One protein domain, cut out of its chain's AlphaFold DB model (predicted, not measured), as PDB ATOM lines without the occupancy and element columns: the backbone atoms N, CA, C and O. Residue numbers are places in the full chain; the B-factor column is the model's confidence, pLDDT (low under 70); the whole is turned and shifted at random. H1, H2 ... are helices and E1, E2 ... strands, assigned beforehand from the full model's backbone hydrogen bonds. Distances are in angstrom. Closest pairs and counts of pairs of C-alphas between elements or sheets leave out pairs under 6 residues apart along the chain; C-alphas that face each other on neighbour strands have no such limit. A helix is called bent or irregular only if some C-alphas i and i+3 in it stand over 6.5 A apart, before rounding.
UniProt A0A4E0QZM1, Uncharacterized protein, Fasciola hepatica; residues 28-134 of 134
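AT A GLANCE: This is residues 28 to 134 of the 134 residues of an uncharacterized protein of Fasciola hepatica (UniProt A0A4E0QZM1). With little regular structure, this model has the short helix H2 between a two-strand hairpin, E1 and E2, and a small antiparallel sheet, E4-E3-E5; H1 only grazes that sheet. The printed part has 107 residues, 40 in named elements, ordered E1 E2 H1 H2 E3 E4 E5, class mixed. It is compact, radius of gyration of the C-alphas 13.9 A, spanning 40 by 27 by 27 A.

IN THESE COORDINATES: E1, residues 29 to 32, begins at C-alpha (43.116, -55.142, 23.998); E2 is 35 to 37. H1, 45 to 56, is 16.0 A long. H2, 65 to 72, is irregular: C-alphas 65 and 68 are 7.2 A apart. E3 is 81 to 85, E4 96 to 100, and E5 131 to 133, ending at (48.966, -45.951, 5.436).

HOW THE PARTS SIT: Within hydrogen-bond range are N 29 and O 37 of E1-E2, 2.9 A, N 85 and O 99 of hairpin E3-E4, 3.0 A, and N 132 and O 84 of E3-E5, 3.2 A. H2 is on the sheet; its closest C-alphas to E3 are Ala 67 and Thr 82, 6.3 A. Every O i to N i+4 pair is within range in H1, 0 of 4 in H2, where 3 of 5 O i to N i+3 pairs are.

THE WHOLE: The printed part has no cut. The link E4 to E5 is long, 30 residues. Residues 87 to 96, 108 and 125 to 134 have pLDDT under 70.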
ATOM      1  N   ILE A  28      39.723 -58.356  22.999       88.75
ATOM      2  CA  ILE A  28      40.007 -56.953  22.680       88.75
ATOM      3  C   ILE A  28      41.029 -56.418  23.683       88.75
ATOM      4  O   ILE A  28      40.970 -56.733  24.870       88.75
ATOM      5  N   VAL A  29      41.996 -55.644  23.197       90.62
ATOM      6  CA  VAL A  29      43.116 -55.142  23.998       90.62
ATOM      7  C   VAL A  29      42.846 -53.701  24.407       90.62
ATOM      8  O   VAL A  29      42.537 -52.867  23.558       90.62
ATOM      9  N   GLU A  30      42.983 -53.401  25.695       91.38
ATOM     10  CA  GLU A  30      42.970 -52.023  26.189       91.38
ATOM     11  C   GLU A  30      44.293 -51.343  25.827       91.38
ATOM     12  O   GLU A  30      45.366 -51.814  26.205       91.38
ATOM     13  N   VAL A  31      44.221 -50.248  25.070       90.81
ATOM     14  CA  VAL A  31      45.403 -49.493  24.608       90.81
ATOM     15  C   VAL A  31      45.551 -48.139  25.300       90.81
ATOM     16  O   VAL A  31      46.625 -47.542  25.275       90.81
ATOM     17  N   ALA A  32      44.474 -47.654  25.916       88.31
ATOM     18  CA  ALA A  32      44.401 -46.455  26.741       88.31
ATOM     19  C   ALA A  32      43.114 -46.521  27.591       88.31
ATOM     20  O   ALA A  32      42.246 -47.336  27.270       88.31
ATOM     21  N   PRO A  33      42.954 -45.675  28.631       87.38
ATOM     22  CA  PRO A  33      41.742 -45.667  29.448       87.38
ATOM     23  C   PRO A  33      40.484 -45.539  28.585       87.38
ATOM     24  O   PRO A  33      40.378 -44.601  27.794       87.38
ATOM     25  N   ASP A  34      39.568 -46.496  28.729       84.25
ATOM     26  CA  ASP A  34      38.309 -46.599  27.977       84.25
ATOM     27  C   ASP A  34      38.471 -46.748  26.447       84.25
ATOM     28  O   ASP A  34      37.514 -46.567  25.692       84.25
ATOM     29  N   ILE A  35      39.671 -47.099  25.961       87.50
ATOM     30  CA  ILE A  35      39.947 -47.334  24.538       87.50
ATOM     31  C   ILE A  35      40.413 -48.770  24.334       87.50
ATOM     32  O   ILE A  35      41.516 -49.170  24.715       87.50
ATOM     33  N   CYS A  36      39.570 -49.519  23.636       90.38
ATOM     34  CA  CYS A  36      39.774 -50.915  23.304       90.38
ATOM     35  C   CYS A  36      40.010 -51.069  21.800       90.38
ATOM     36  O   CYS A  36      39.303 -50.469  20.992       90.38
ATOM     37  N   MET A  37      40.980 -51.894  21.416       91.81
ATOM     38  CA  MET A  37      41.300 -52.161  20.020       91.81
ATOM     39  C   MET A  37      41.388 -53.656  19.726       91.81
ATOM     40  O   MET A  37      41.844 -54.463  20.538       91.81
ATOM     41  N   LEU A  38      40.958 -54.011  18.520       91.50
ATOM     42  CA  LEU A  38      40.983 -55.361  17.979       91.50
ATOM     43  C   LEU A  38      41.789 -55.344  16.678       91.50
ATOM     44  O   LEU A  38      41.545 -54.512  15.807       91.50
ATOM     45  N   VAL A  39      42.732 -56.276  16.539       90.12
ATOM     46  CA  VAL A  39      43.513 -56.444  15.308       90.12
ATOM     47  C   VAL A  39      42.881 -57.541  14.467       90.12
ATOM     48  O   VAL A  39      42.774 -58.683  14.913       90.12
ATOM     49  N   ILE A  40      42.506 -57.207  13.234       87.12
ATOM     50  CA  ILE A  40      41.929 -58.157  12.282       87.12
ATOM     51  C   ILE A  40      42.716 -58.091  10.978       87.12
ATOM     52  O   ILE A  40      43.036 -57.012  10.485       87.12
ATOM     53  N   ARG A  41      43.050 -59.255  10.415       85.06
ATOM     54  CA  ARG A  41      43.708 -59.337   9.107       85.06
ATOM     55  C   ARG A  41      42.650 -59.220   8.018       85.06
ATOM     56  O   ARG A  41      41.757 -60.060   7.962       85.06
ATOM     57  N   SER A  42      42.763 -58.200   7.173       79.62
ATOM     58  CA  SER A  42      41.803 -57.939   6.102       79.62
ATOM     59  C   SER A  42      42.434 -57.201   4.932       79.62
ATOM     60  O   SER A  42      43.367 -56.424   5.124       79.62
ATOM     61  N   GLU A  43      41.857 -57.390   3.747       75.75
ATOM     62  CA  GLU A  43      42.090 -56.542   2.570       75.75
ATOM     63  C   GLU A  43      41.097 -55.359   2.502       75.75
ATOM     64  O   GLU A  43      41.307 -54.423   1.737       75.75
ATOM     65  N   GLY A  44      40.048 -55.360   3.338       80.38
ATOM     66  CA  GLY A  44      39.053 -54.290   3.457       80.38
ATOM     67  C   GLY A  44      38.673 -54.030   4.916       80.38
ATOM     68  O   GLY A  44      38.018 -54.853   5.555       80.38
ATOM     69  N   ALA A  45      39.103 -52.895   5.472       80.88
ATOM     70  CA  ALA A  45      38.926 -52.613   6.900       80.88
ATOM     71  C   ALA A  45      37.512 -52.138   7.266       80.88
ATOM     72  O   ALA A  45      36.996 -52.522   8.309       80.88
ATOM     73  N   HIS A  46      36.876 -51.324   6.417       80.12
ATOM     74  CA  HIS A  46      35.585 -50.711   6.741       80.12
ATOM     75  C   HIS A  46      34.447 -51.739   6.816       80.12
ATOM     76  O   HIS A  46      33.840 -51.900   7.869       80.12
ATOM     77  N   GLU A  47      34.230 -52.496   5.737       84.12
ATOM     78  CA  GLU A  47      33.196 -53.541   5.664       84.12
ATOM     79  C   GLU A  47      33.391 -54.625   6.735       84.12
ATOM     80  O   GLU A  47      32.431 -55.128   7.326       84.12
ATOM     81  N   LEU A  48      34.649 -54.964   7.042       86.44
ATOM     82  CA  LEU A  48      34.936 -55.942   8.080       86.44
ATOM     83  C   LEU A  48      34.624 -55.408   9.480       86.44
ATOM     84  O   LEU A  48      34.064 -56.147  10.286       86.44
ATOM     85  N   CYS A  49      34.936 -54.140   9.770       85.38
ATOM     86  CA  CYS A  49      34.526 -53.514  11.027       85.38
ATOM     87  C   CYS A  49      33.000 -53.524  11.187       85.38
ATOM     88  O   CYS A  49      32.528 -53.893  12.257       85.38
ATOM     89  N   GLU A  50      32.238 -53.214  10.135       84.75
ATOM     90  CA  GLU A  50      30.767 -53.267  10.172       84.75
ATOM     91  C   GLU A  50      30.243 -54.689  10.433       84.75
ATOM     92  O   GLU A  50      29.323 -54.896  11.230       84.75
ATOM     93  N   THR A  51      30.854 -55.692   9.798       87.75
ATOM     94  CA  THR A  51      30.484 -57.104   9.983       87.75
ATOM     95  C   THR A  51      30.768 -57.581  11.410       87.75
ATOM     96  O   THR A  51      29.950 -58.264  12.038       87.75
ATOM     97  N   GLU A  52      31.927 -57.218  11.951       88.00
ATOM     98  CA  GLU A  52      32.331 -57.578  13.310       88.00
ATOM     99  C   GLU A  52      31.512 -56.828  14.363       88.00
ATOM    100  O   GLU A  52      31.211 -57.396  15.414       88.00
ATOM    101  N   GLU A  53      31.096 -55.590  14.077       85.31
ATOM    102  CA  GLU A  53      30.185 -54.824  14.930       85.31
ATOM    103  C   GLU A  53      28.867 -55.573  15.115       85.31
ATOM    104  O   GLU A  53      28.448 -55.833  16.247       85.31
ATOM    105  N   GLN A  54      28.258 -56.010  14.009       86.25
ATOM    106  CA  GLN A  54      27.017 -56.784  14.046       86.25
ATOM    107  C   GLN A  54      27.198 -58.124  14.760       86.25
ATOM    108  O   GLN A  54      26.355 -58.522  15.563       86.25
ATOM    109  N   THR A  55      28.311 -58.811  14.497       88.12
ATOM    110  CA  THR A  55      28.591 -60.135  15.070       88.12
ATOM    111  C   THR A  55      28.798 -60.071  16.582       88.12
ATOM    112  O   THR A  55      28.390 -60.979  17.306       88.12
ATOM    113  N   ARG A  56      29.429 -59.003  17.078       84.81
ATOM    114  CA  ARG A  56      29.771 -58.855  18.498       84.81
ATOM    115  C   ARG A  56      28.763 -58.028  19.288       84.81
ATOM    116  O   ARG A  56      28.839 -58.017  20.514       84.81
ATOM    117  N   GLY A  57      27.849 -57.334  18.612       85.38
ATOM    118  CA  GLY A  57      26.905 -56.416  19.245       85.38
ATOM    119  C   GLY A  57      27.592 -55.215  19.899       85.38
ATOM    120  O   GLY A  57      27.138 -54.748  20.942       85.38
ATOM    121  N   MET A  58      28.703 -54.743  19.328       83.75
ATOM    122  CA  MET A  58      29.465 -53.588  19.817       83.75
ATOM    123  C   MET A  58      29.776 -52.658  18.657       83.75
ATOM    124  O   MET A  58      30.097 -53.140  17.581       83.75
ATOM    125  N   GLN A  59      29.769 -51.349  18.892       85.44
ATOM    126  CA  GLN A  59      30.161 -50.386  17.868       85.44
ATOM    127  C   GLN A  59      31.657 -50.524  17.549       85.44
ATOM    128  O   GLN A  59      32.491 -50.298  18.428       85.44
ATOM    129  N   LEU A  60      31.997 -50.890  16.312       88.12
ATOM    130  CA  LEU A  60      33.379 -51.018  15.853       88.12
ATOM    131  C   LEU A  60      33.624 -50.079  14.679       88.12
ATOM    132  O   LEU A  60      32.847 -49.991  13.738       88.12
ATOM    133  N   PHE A  61      34.757 -49.394  14.711       87.56
ATOM    134  CA  PHE A  61      35.170 -48.496  13.644       87.56
ATOM    135  C   PHE A  61      36.680 -48.572  13.457       87.56
ATOM    136  O   PHE A  61      37.425 -48.930  14.371       87.56
ATOM    137  N   VAL A  62      37.136 -48.219  12.258       89.81
ATOM    138  CA  VAL A  62      38.566 -48.125  11.966       89.81
ATOM    139  C   VAL A  62      39.104 -46.846  12.628       89.81
ATOM    140  O   VAL A  62      38.589 -45.764  12.335       89.81
ATOM    141  N   PRO A  63      40.114 -46.923  13.514       88.88
ATOM    142  CA  PRO A  63      40.580 -45.768  14.276       88.88
ATOM    143  C   PRO A  63      41.291 -44.757  13.374       88.88
ATOM    144  O   PRO A  63      42.191 -45.116  12.617       88.88
ATOM    145  N   GLY A  64      40.909 -43.486  13.467       88.19
ATOM    146  CA  GLY A  64      41.586 -42.366  12.822       88.19
ATOM    147  C   GLY A  64      42.297 -41.483  13.845       88.19
ATOM    148  O   GLY A  64      43.521 -41.455  13.887       88.19
ATOM    149  N   ARG A  65      41.558 -40.815  14.736       87.00
ATOM    150  CA  ARG A  65      42.138 -39.965  15.794       87.00
ATOM    151  C   ARG A  65      42.967 -40.787  16.772       87.00
ATOM    152  O   ARG A  65      44.019 -40.357  17.237       87.00
ATOM    153  N   ASN A  66      42.497 -41.993  17.062       87.44
ATOM    154  CA  ASN A  66      43.206 -42.935  17.917       87.44
ATOM    155  C   ASN A  66      44.244 -43.776  17.152       87.44
ATOM    156  O   ASN A  66      44.837 -44.667  17.755       87.44
ATOM    157  N   ALA A  67      44.518 -43.503  15.867       86.44
ATOM    158  CA  ALA A  67      45.494 -44.267  15.079       86.44
ATOM    159  C   ALA A  67      46.902 -44.269  15.700       86.44
ATOM    160  O   ALA A  67      47.612 -45.266  15.636       86.44
ATOM    161  N   GLN A  68      47.270 -43.196  16.402       85.50
ATOM    162  CA  GLN A  68      48.521 -43.100  17.162       85.50
ATOM    163  C   GLN A  68      48.693 -44.180  18.252       85.50
ATOM    164  O   GLN A  68      49.806 -44.395  18.724       85.50
ATOM    165  N   LEU A  69      47.614 -44.855  18.666       88.88
ATOM    166  CA  LEU A  69      47.642 -45.936  19.660       88.88
ATOM    167  C   LEU A  69      47.825 -47.324  19.024       88.88
ATOM    168  O   LEU A  69      48.127 -48.279  19.736       88.88
ATOM    169  N   ILE A  70      47.690 -47.452  17.699       89.06
ATOM    170  CA  ILE A  70      47.837 -48.728  16.982       89.06
ATOM    171  C   ILE A  70      49.199 -49.407  17.242       89.06
ATOM    172  O   ILE A  70      49.205 -50.622  17.468       89.06
ATOM    173  N   PRO A  71      50.346 -48.693  17.311       88.38
ATOM    174  CA  PRO A  71      51.638 -49.320  17.601       88.38
ATOM    175  C   PRO A  71      51.708 -50.075  18.939       88.38
ATOM    176  O   PRO A  71      52.634 -50.856  19.145       88.38
ATOM    177  N   ALA A  72      50.748 -49.876  19.852       89.38
ATOM    178  CA  ALA A  72      50.667 -50.636  21.097       89.38
ATOM    179  C   ALA A  72      50.275 -52.113  20.889       89.38
ATOM    180  O   ALA A  72      50.538 -52.935  21.764       89.38
ATOM    181  N   ILE A  73      49.643 -52.459  19.758       90.94
ATOM    182  CA  ILE A  73      49.064 -53.796  19.518       90.94
ATOM    183  C   ILE A  73      49.495 -54.444  18.201       90.94
ATOM    184  O   ILE A  73      49.235 -55.630  17.999       90.94
ATOM    185  N   VAL A  74      50.149 -53.698  17.306       89.25
ATOM    186  CA  VAL A  74      50.700 -54.235  16.053       89.25
ATOM    187  C   VAL A  74      52.215 -54.024  15.972       89.25
ATOM    188  O   VAL A  74      52.723 -53.013  16.457       89.25
ATOM    189  N   PRO A  75      52.964 -54.942  15.333       87.75
ATOM    190  CA  PRO A  75      54.379 -54.729  15.042       87.75
ATOM    191  C   PRO A  75      54.595 -53.507  14.145       87.75
ATOM    192  O   PRO A  75      53.846 -53.317  13.188       87.75
ATOM    193  N   SER A  76      55.686 -52.769  14.368       82.62
ATOM    194  CA  SER A  76      56.061 -51.567  13.602       82.62
ATOM    195  C   SER A  76      56.354 -51.806  12.117       82.62
ATOM    196  O   SER A  76      56.488 -50.858  11.357       82.62
ATOM    197  N   THR A  77      56.485 -53.063  11.697       82.69
ATOM    198  CA  THR A  77      56.678 -53.453  10.293       82.69
ATOM    199  C   THR A  77      55.365 -53.751   9.568       82.69
ATOM    200  O   THR A  77      55.393 -54.184   8.418       82.69
ATOM    201  N   SER A  78      54.227 -53.638  10.253       83.88
ATOM    202  CA  SER A  78      52.912 -53.970   9.700       83.88
ATOM    203  C   SER A  78      52.302 -52.748   9.038       83.88
ATOM    204  O   SER A  78      52.321 -51.683   9.635       83.88
ATOM    205  N   ILE A  79      51.695 -52.935   7.867       82.44
ATOM    206  CA  ILE A  79      50.859 -51.908   7.243       82.44
ATOM    207  C   ILE A  79      49.432 -52.101   7.743       82.44
ATOM    208  O   ILE A  79      48.871 -53.195   7.623       82.44
ATOM    209  N   VAL A  80      48.855 -51.047   8.308       85.25
ATOM    210  CA  VAL A  80      47.501 -51.066   8.874       85.25
ATOM    211  C   VAL A  80      46.625 -49.990   8.250       85.25
ATOM    212  O   VAL A  80      47.061 -48.876   7.967       85.25
ATOM    213  N   PHE A  81      45.354 -50.327   8.048       86.12
ATOM    214  CA  PHE A  81      44.352 -49.354   7.639       86.12
ATOM    215  C   PHE A  81      43.962 -48.459   8.814       86.12
ATOM    216  O   PHE A  81      43.818 -48.930   9.944       86.12
ATOM    217  N   THR A  82      43.715 -47.182   8.527       86.88
ATOM    218  CA  THR A  82      43.195 -46.222   9.504       86.88
ATOM    219  C   THR A  82      41.912 -45.571   9.022       86.88
ATOM    220  O   THR A  82      41.566 -45.606   7.842       86.88
ATOM    221  N   GLY A  83      41.201 -44.960   9.964       86.44
ATOM    222  CA  GLY A  83      40.014 -44.160   9.711       86.44
ATOM    223  C   GLY A  83      40.319 -42.768   9.157       86.44
ATOM    224  O   GLY A  83      39.426 -41.932   9.154       86.44
ATOM    225  N   ILE A  84      41.555 -42.469   8.743       84.38
ATOM    226  CA  ILE A  84      41.918 -41.171   8.164       84.38
ATOM    227  C   ILE A  84      41.761 -41.257   6.646       84.38
ATOM    228  O   ILE A  84      42.513 -41.957   5.965       84.38
ATOM    229  N   ALA A  85      40.774 -40.535   6.113       80.62
ATOM    230  CA  ALA A  85      40.423 -40.604   4.699       80.62
ATOM    231  C   ALA A  85      40.106 -39.233   4.090       80.62
ATOM    232  O   ALA A  85      39.591 -38.331   4.752       80.62
ATOM    233  N   ALA A  86      40.360 -39.102   2.786       76.12
ATOM    234  CA  ALA A  86      40.027 -37.919   1.984       76.12
ATOM    235  C   ALA A  86      38.828 -38.151   1.037       76.12
ATOM    236  O   ALA A  86      38.583 -37.349   0.140       76.12
ATOM    237  N   PHE A  87      38.067 -39.240   1.217       65.75
ATOM    238  CA  PHE A  87      37.079 -39.743   0.243       65.75
ATOM    239  C   PHE A  87      35.958 -38.747  -0.118       65.75
ATOM    240  O   PHE A  87      35.423 -38.779  -1.222       65.75
ATOM    241  N   LEU A  88      35.610 -37.835   0.795       62.94
ATOM    242  CA  LEU A  88      34.582 -36.804   0.584       62.94
ATOM    243  C   LEU A  88      35.167 -35.398   0.392       62.94
ATOM    244  O   LEU A  88      34.436 -34.403   0.390       62.94
ATOM    245  N   ASN A  89      36.484 -35.299   0.214       65.19
ATOM    246  CA  ASN A  89      37.157 -34.031   0.031       65.19
ATOM    247  C   ASN A  89      36.886 -33.468  -1.374       65.19
ATOM    248  O   ASN A  89      37.317 -34.023  -2.381       65.19
ATOM    249  N   ARG A  90      36.191 -32.328  -1.442       59.22
ATOM    250  CA  ARG A  90      35.970 -31.571  -2.691       59.22
ATOM    251  C   ARG A  90      37.032 -30.490  -2.936       59.22
ATOM    252  O   ARG A  90      36.922 -29.735  -3.899       59.22
ATOM    253  N   SER A  91      38.025 -30.370  -2.055       65.38
ATOM    254  CA  SER A  91      39.103 -29.391  -2.174       65.38
ATOM    255  C   SER A  91      40.061 -29.754  -3.307       65.38
ATOM    256  O   SER A  91      40.452 -30.906  -3.473       65.38
ATOM    257  N   LEU A  92      40.518 -28.741  -4.044       63.62
ATOM    258  CA  LEU A  92      41.632 -28.883  -4.986       63.62
ATOM    259  C   LEU A  92      42.984 -29.021  -4.259       63.62
ATOM    260  O   LEU A  92      43.959 -29.484  -4.849       63.62
ATOM    261  N   ASN A  93      43.048 -28.631  -2.979       66.69
ATOM    262  CA  ASN A  93      44.226 -28.795  -2.136       66.69
ATOM    263  C   ASN A  93      44.163 -30.136  -1.394       66.69
ATOM    264  O   ASN A  93      43.529 -30.253  -0.347       66.69
ATOM    265  N   LYS A  94      44.851 -31.129  -1.958       61.91
ATOM    266  CA  LYS A  94      44.829 -32.537  -1.531       61.91
ATOM    267  C   LYS A  94      45.667 -32.835  -0.282       61.91
ATOM    268  O   LYS A  94      45.558 -33.911   0.288       61.91
ATOM    269  N   ARG A  95      46.470 -31.868   0.179       66.25
ATOM    270  CA  ARG A  95      47.188 -31.929   1.467       66.25
ATOM    271  C   ARG A  95      46.343 -31.444   2.645       66.25
ATOM    272  O   ARG A  95      46.858 -31.311   3.749       66.25
ATOM    273  N   LYS A  96      45.073 -31.117   2.406       68.50
ATOM    274  CA  LYS A  96      44.139 -30.579   3.393       68.50
ATOM    275  C   LYS A  96      42.836 -31.356   3.355       68.50
ATOM    276  O   LYS A  96      42.494 -31.928   2.323       68.50
ATOM    277  N   CYS A  97      42.081 -31.260   4.443       75.88
ATOM    278  CA  CYS A  97      40.725 -31.792   4.559       75.88
ATOM    279  C   CYS A  97      40.661 -33.329   4.546       75.88
ATOM    280  O   CYS A  97      39.699 -33.902   4.037       75.88
ATOM    281  N   TRP A  98      41.670 -33.982   5.121       80.50
ATOM    282  CA  TRP A  98      41.535 -35.359   5.593       80.50
ATOM    283  C   TRP A  98      40.569 -35.379   6.777       80.50
ATOM    284  O   TRP A  98      40.535 -34.421   7.546       80.50
ATOM    285  N   LEU A  99      39.765 -36.425   6.915       82.56
ATOM    286  CA  LEU A  99      38.763 -36.533   7.975       82.56
ATOM    287  C   LEU A  99      38.962 -37.822   8.761       82.56
ATOM    288  O   LEU A  99      39.354 -38.845   8.200       82.56
ATOM    289  N   TYR A 100      38.644 -37.756  10.051       85.81
ATOM    290  CA  TYR A 100      38.548 -38.922  10.916       85.81
ATOM    291  C   TYR A 100      37.214 -39.646  10.696       85.81
ATOM    292  O   TYR A 100      36.153 -39.019  10.677       85.81
ATOM    293  N   ALA A 101      37.269 -40.971  10.582       81.69
ATOM    294  CA  ALA A 101      36.107 -41.853  10.625       81.69
ATOM    295  C   ALA A 101      35.603 -42.086  12.062       81.69
ATOM    296  O   ALA A 101      34.523 -42.645  12.242       81.69
ATOM    297  N   ASP A 102      36.362 -41.660  13.080       84.44
ATOM    298  CA  ASP A 102      35.979 -41.775  14.485       84.44
ATOM    299  C   ASP A 102      34.630 -41.071  14.734       84.44
ATOM    300  O   ASP A 102      34.462 -39.894  14.367       84.44
ATOM    301  N   PRO A 103      33.671 -41.746  15.393       82.81
ATOM    302  CA  PRO A 103      32.396 -41.147  15.752       82.81
ATOM    303  C   PRO A 103      32.582 -39.814  16.487       82.81
ATOM    304  O   PRO A 103      33.288 -39.727  17.491       82.81
ATOM    305  N   GLY A 104      31.944 -38.760  15.977       84.19
ATOM    306  CA  GLY A 104      32.006 -37.424  16.572       84.19
ATOM    307  C   GLY A 104      33.230 -36.582  16.199       84.19
ATOM    308  O   GLY A 104      33.346 -35.483  16.721       84.19
ATOM    309  N   PHE A 105      34.108 -37.028  15.292       79.50
ATOM    310  CA  PHE A 105      35.291 -36.256  14.864       79.50
ATOM    311  C   PHE A 105      35.346 -35.959  13.357       79.50
ATOM    312  O   PHE A 105      36.311 -35.369  12.871       79.50
ATOM    313  N   SER A 106      34.285 -36.283  12.617       72.19
ATOM    314  CA  SER A 106      34.209 -36.144  11.157       72.19
ATOM    315  C   SER A 106      34.173 -34.701  10.632       72.19
ATOM    316  O   SER A 106      34.194 -34.493   9.421       72.19
ATOM    317  N   TYR A 107      34.086 -33.694  11.506       70.56
ATOM    318  CA  TYR A 107      34.058 -32.276  11.127       70.56
ATOM    319  C   TYR A 107      35.442 -31.607  11.178       70.56
ATOM    320  O   TYR A 107      35.602 -30.494  10.672       70.56
ATOM    321  N   ASN A 108      36.445 -32.272  11.761       68.25
ATOM    322  CA  ASN A 108      37.802 -31.745  11.857       68.25
ATOM    323  C   ASN A 108      38.591 -32.100  10.598       68.25
ATOM    324  O   ASN A 108      39.050 -33.228  10.440       68.25
ATOM    325  N   GLY A 109      38.754 -31.118   9.711       72.81
ATOM    326  CA  GLY A 109      39.659 -31.224   8.574       72.81
ATOM    327  C   GLY A 109      41.111 -31.211   9.037       72.81
ATOM    328  O   GLY A 109      41.572 -30.212   9.581       72.81
ATOM    329  N   ILE A 110      41.817 -32.302   8.780       78.12
ATOM    330  CA  ILE A 110      43.235 -32.475   9.066       78.12
ATOM    331  C   ILE A 110      44.036 -32.092   7.824       78.12
ATOM    332  O   ILE A 110      43.602 -32.309   6.684       78.12
ATOM    333  N   ASP A 111      45.207 -31.507   8.030       76.38
ATOM    334  CA  ASP A 111      46.163 -31.251   6.964       76.38
ATOM    335  C   ASP A 111      47.525 -31.881   7.262       76.38
ATOM    336  O   ASP A 111      47.775 -32.400   8.346       76.38
ATOM    337  N   ALA A 112      48.410 -31.846   6.267       71.50
ATOM    338  CA  ALA A 112      49.760 -32.397   6.370       71.50
ATOM    339  C   ALA A 112      50.638 -31.734   7.455       71.50
ATOM    340  O   ALA A 112      51.727 -32.224   7.729       71.50
ATOM    341  N   SER A 113      50.217 -30.604   8.035       74.12
ATOM    342  CA  SER A 113      50.926 -29.952   9.142       74.12
ATOM    343  C   SER A 113      50.416 -30.376  10.521       74.12
ATOM    344  O   SER A 113      51.000 -29.976  11.529       74.12
ATOM    345  N   ASP A 114      49.361 -31.193  10.580       74.81
ATOM    346  CA  ASP A 114      48.854 -31.743  11.829       74.81
ATOM    347  C   ASP A 114      49.843 -32.759  12.412       74.81
ATOM    348  O   ASP A 114      50.065 -33.838  11.864       74.81
ATOM    349  N   THR A 115      50.435 -32.392  13.547       75.12
ATOM    350  CA  THR A 115      51.421 -33.202  14.269       75.12
ATOM    351  C   THR A 115      50.794 -34.285  15.144       75.12
ATOM    352  O   THR A 115      51.525 -35.105  15.695       75.12
ATOM    353  N   SER A 116      49.463 -34.304  15.293       72.44
ATOM    354  CA  SER A 116      48.760 -35.396  15.975       72.44
ATOM    355  C   SER A 116      48.746 -36.683  15.151       72.44
ATOM    356  O   SER A 116      48.582 -37.766  15.708       72.44
ATOM    357  N   ILE A 117      48.986 -36.578  13.841       73.81
ATOM    358  CA  ILE A 117      49.190 -37.724  12.966       73.81
ATOM    359  C   ILE A 117      50.692 -37.874  12.706       73.81
ATOM    360  O   ILE A 117      51.308 -36.964  12.147       73.81
ATOM    361  N   PRO A 118      51.302 -39.015  13.070       72.00
ATOM    362  CA  PRO A 118      52.696 -39.293  12.759       72.00
ATOM    363  C   PRO A 118      52.834 -39.690  11.287       72.00
ATOM    364  O   PRO A 118      53.105 -40.848  10.973       72.00
ATOM    365  N   TRP A 119      52.619 -38.739  10.378       74.81
ATOM    366  CA  TRP A 119      52.863 -38.942   8.955       74.81
ATOM    367  C   TRP A 119      54.280 -39.481   8.752       74.81
ATOM    368  O   TRP A 119      55.246 -38.967   9.329       74.81
ATOM    369  N   SER A 120      54.411 -40.526   7.937       74.81
ATOM    370  CA  SER A 120      55.726 -40.988   7.514       74.81
ATOM    371  C   SER A 120      56.391 -39.919   6.641       74.81
ATOM    372  O   SER A 120      55.770 -38.941   6.212       74.81
ATOM    373  N   HIS A 121      57.703 -40.047   6.439       74.25
ATOM    374  CA  HIS A 121      58.460 -39.038   5.711       74.25
ATOM    375  C   HIS A 121      57.849 -38.800   4.319       74.25
ATOM    376  O   HIS A 121      57.668 -39.744   3.560       74.25
ATOM    377  N   GLU A 122      57.549 -37.533   4.016       74.62
ATOM    378  CA  GLU A 122      56.911 -37.055   2.778       74.62
ATOM    379  C   GLU A 122      55.408 -37.349   2.613       74.62
ATOM    380  O   GLU A 122      54.819 -36.823   1.670       74.62
ATOM    381  N   GLU A 123      54.753 -38.069   3.527       75.19
ATOM    382  CA  GLU A 123      53.297 -38.266   3.492       75.19
ATOM    383  C   GLU A 123      52.511 -37.063   4.058       75.19
ATOM    384  O   GLU A 123      53.027 -36.317   4.897       75.19
ATOM    385  N   PRO A 124      51.247 -36.850   3.633       73.75
ATOM    386  CA  PRO A 124      50.554 -37.526   2.532       73.75
ATOM    387  C   PRO A 124      51.046 -37.042   1.147       73.75
ATOM    388  O   PRO A 124      50.987 -35.839   0.849       73.75
ATOM    389  N   ASN A 125      51.496 -37.962   0.279       68.62
ATOM    390  CA  ASN A 125      52.015 -37.666  -1.074       68.62
ATOM    391  C   ASN A 125      51.205 -38.288  -2.236       68.62
ATOM    392  O   ASN A 125      51.302 -37.794  -3.364       68.62
ATOM    393  N   GLU A 126      50.388 -39.314  -1.979       62.41
ATOM    394  CA  GLU A 126      49.683 -40.076  -3.015       62.41
ATOM    395  C   GLU A 126      48.442 -39.323  -3.533       62.41
ATOM    396  O   GLU A 126      47.485 -39.042  -2.812       62.41
ATOM    397  N   ILE A 127      48.423 -39.027  -4.837       49.47
ATOM    398  CA  ILE A 127      47.390 -38.204  -5.496       49.47
ATOM    399  C   ILE A 127      46.024 -38.919  -5.583       49.47
ATOM    400  O   ILE A 127      44.991 -38.249  -5.725       49.47
ATOM    401  N   TYR A 128      46.034 -40.252  -5.501       46.69
ATOM    402  CA  TYR A 128      44.863 -41.138  -5.547       46.69
ATOM    403  C   TYR A 128      44.637 -41.905  -4.237       46.69
ATOM    404  O   TYR A 128      43.661 -42.645  -4.124       46.69
ATOM    405  N   GLY A 129      45.521 -41.727  -3.252       50.34
ATOM    406  CA  GLY A 129      45.416 -42.362  -1.949       50.34
ATOM    407  C   GLY A 129      44.284 -41.717  -1.170       50.34
ATOM    408  O   GLY A 129      44.382 -40.573  -0.739       50.34
ATOM    409  N   SER A 130      43.179 -42.434  -1.005       48.94
ATOM    410  CA  SER A 130      42.062 -41.988  -0.171       48.94
ATOM    411  C   SER A 130      42.169 -42.482   1.273       48.94
ATOM    412  O   SER A 130      41.216 -42.310   2.030       48.94
ATOM    413  N   ILE A 131      43.290 -43.117   1.631       51.56
ATOM    414  CA  ILE A 131      43.539 -43.795   2.907       51.56
ATOM    415  C   ILE A 131      44.973 -43.485   3.340       51.56
ATOM    416  O   ILE A 131      45.881 -43.592   2.519       51.56
ATOM    417  N   ALA A 132      45.173 -43.123   4.608       49.25
ATOM    418  CA  ALA A 132      46.507 -42.975   5.184       49.25
ATOM    419  C   ALA A 132      47.087 -44.353   5.580       49.25
ATOM    420  O   ALA A 132      46.483 -45.029   6.426       49.25
ATOM    421  N   PRO A 133      48.220 -44.782   4.987       50.72
ATOM    422  CA  PRO A 133      48.966 -45.951   5.436       50.72
ATOM    423  C   PRO A 133      49.877 -45.579   6.614       50.72
ATOM    424  O   PRO A 133      50.506 -44.520   6.609       50.72
ATOM    425  N   PHE A 134      49.940 -46.458   7.610       49.19
ATOM    426  CA  PHE A 134      50.846 -46.370   8.757       49.19
ATOM    427  C   PHE A 134      51.746 -47.596   8.788       49.19
ATOM    428  O   PHE A 134      51.228 -48.690   8.449       49.19
TER     429      PHE A 134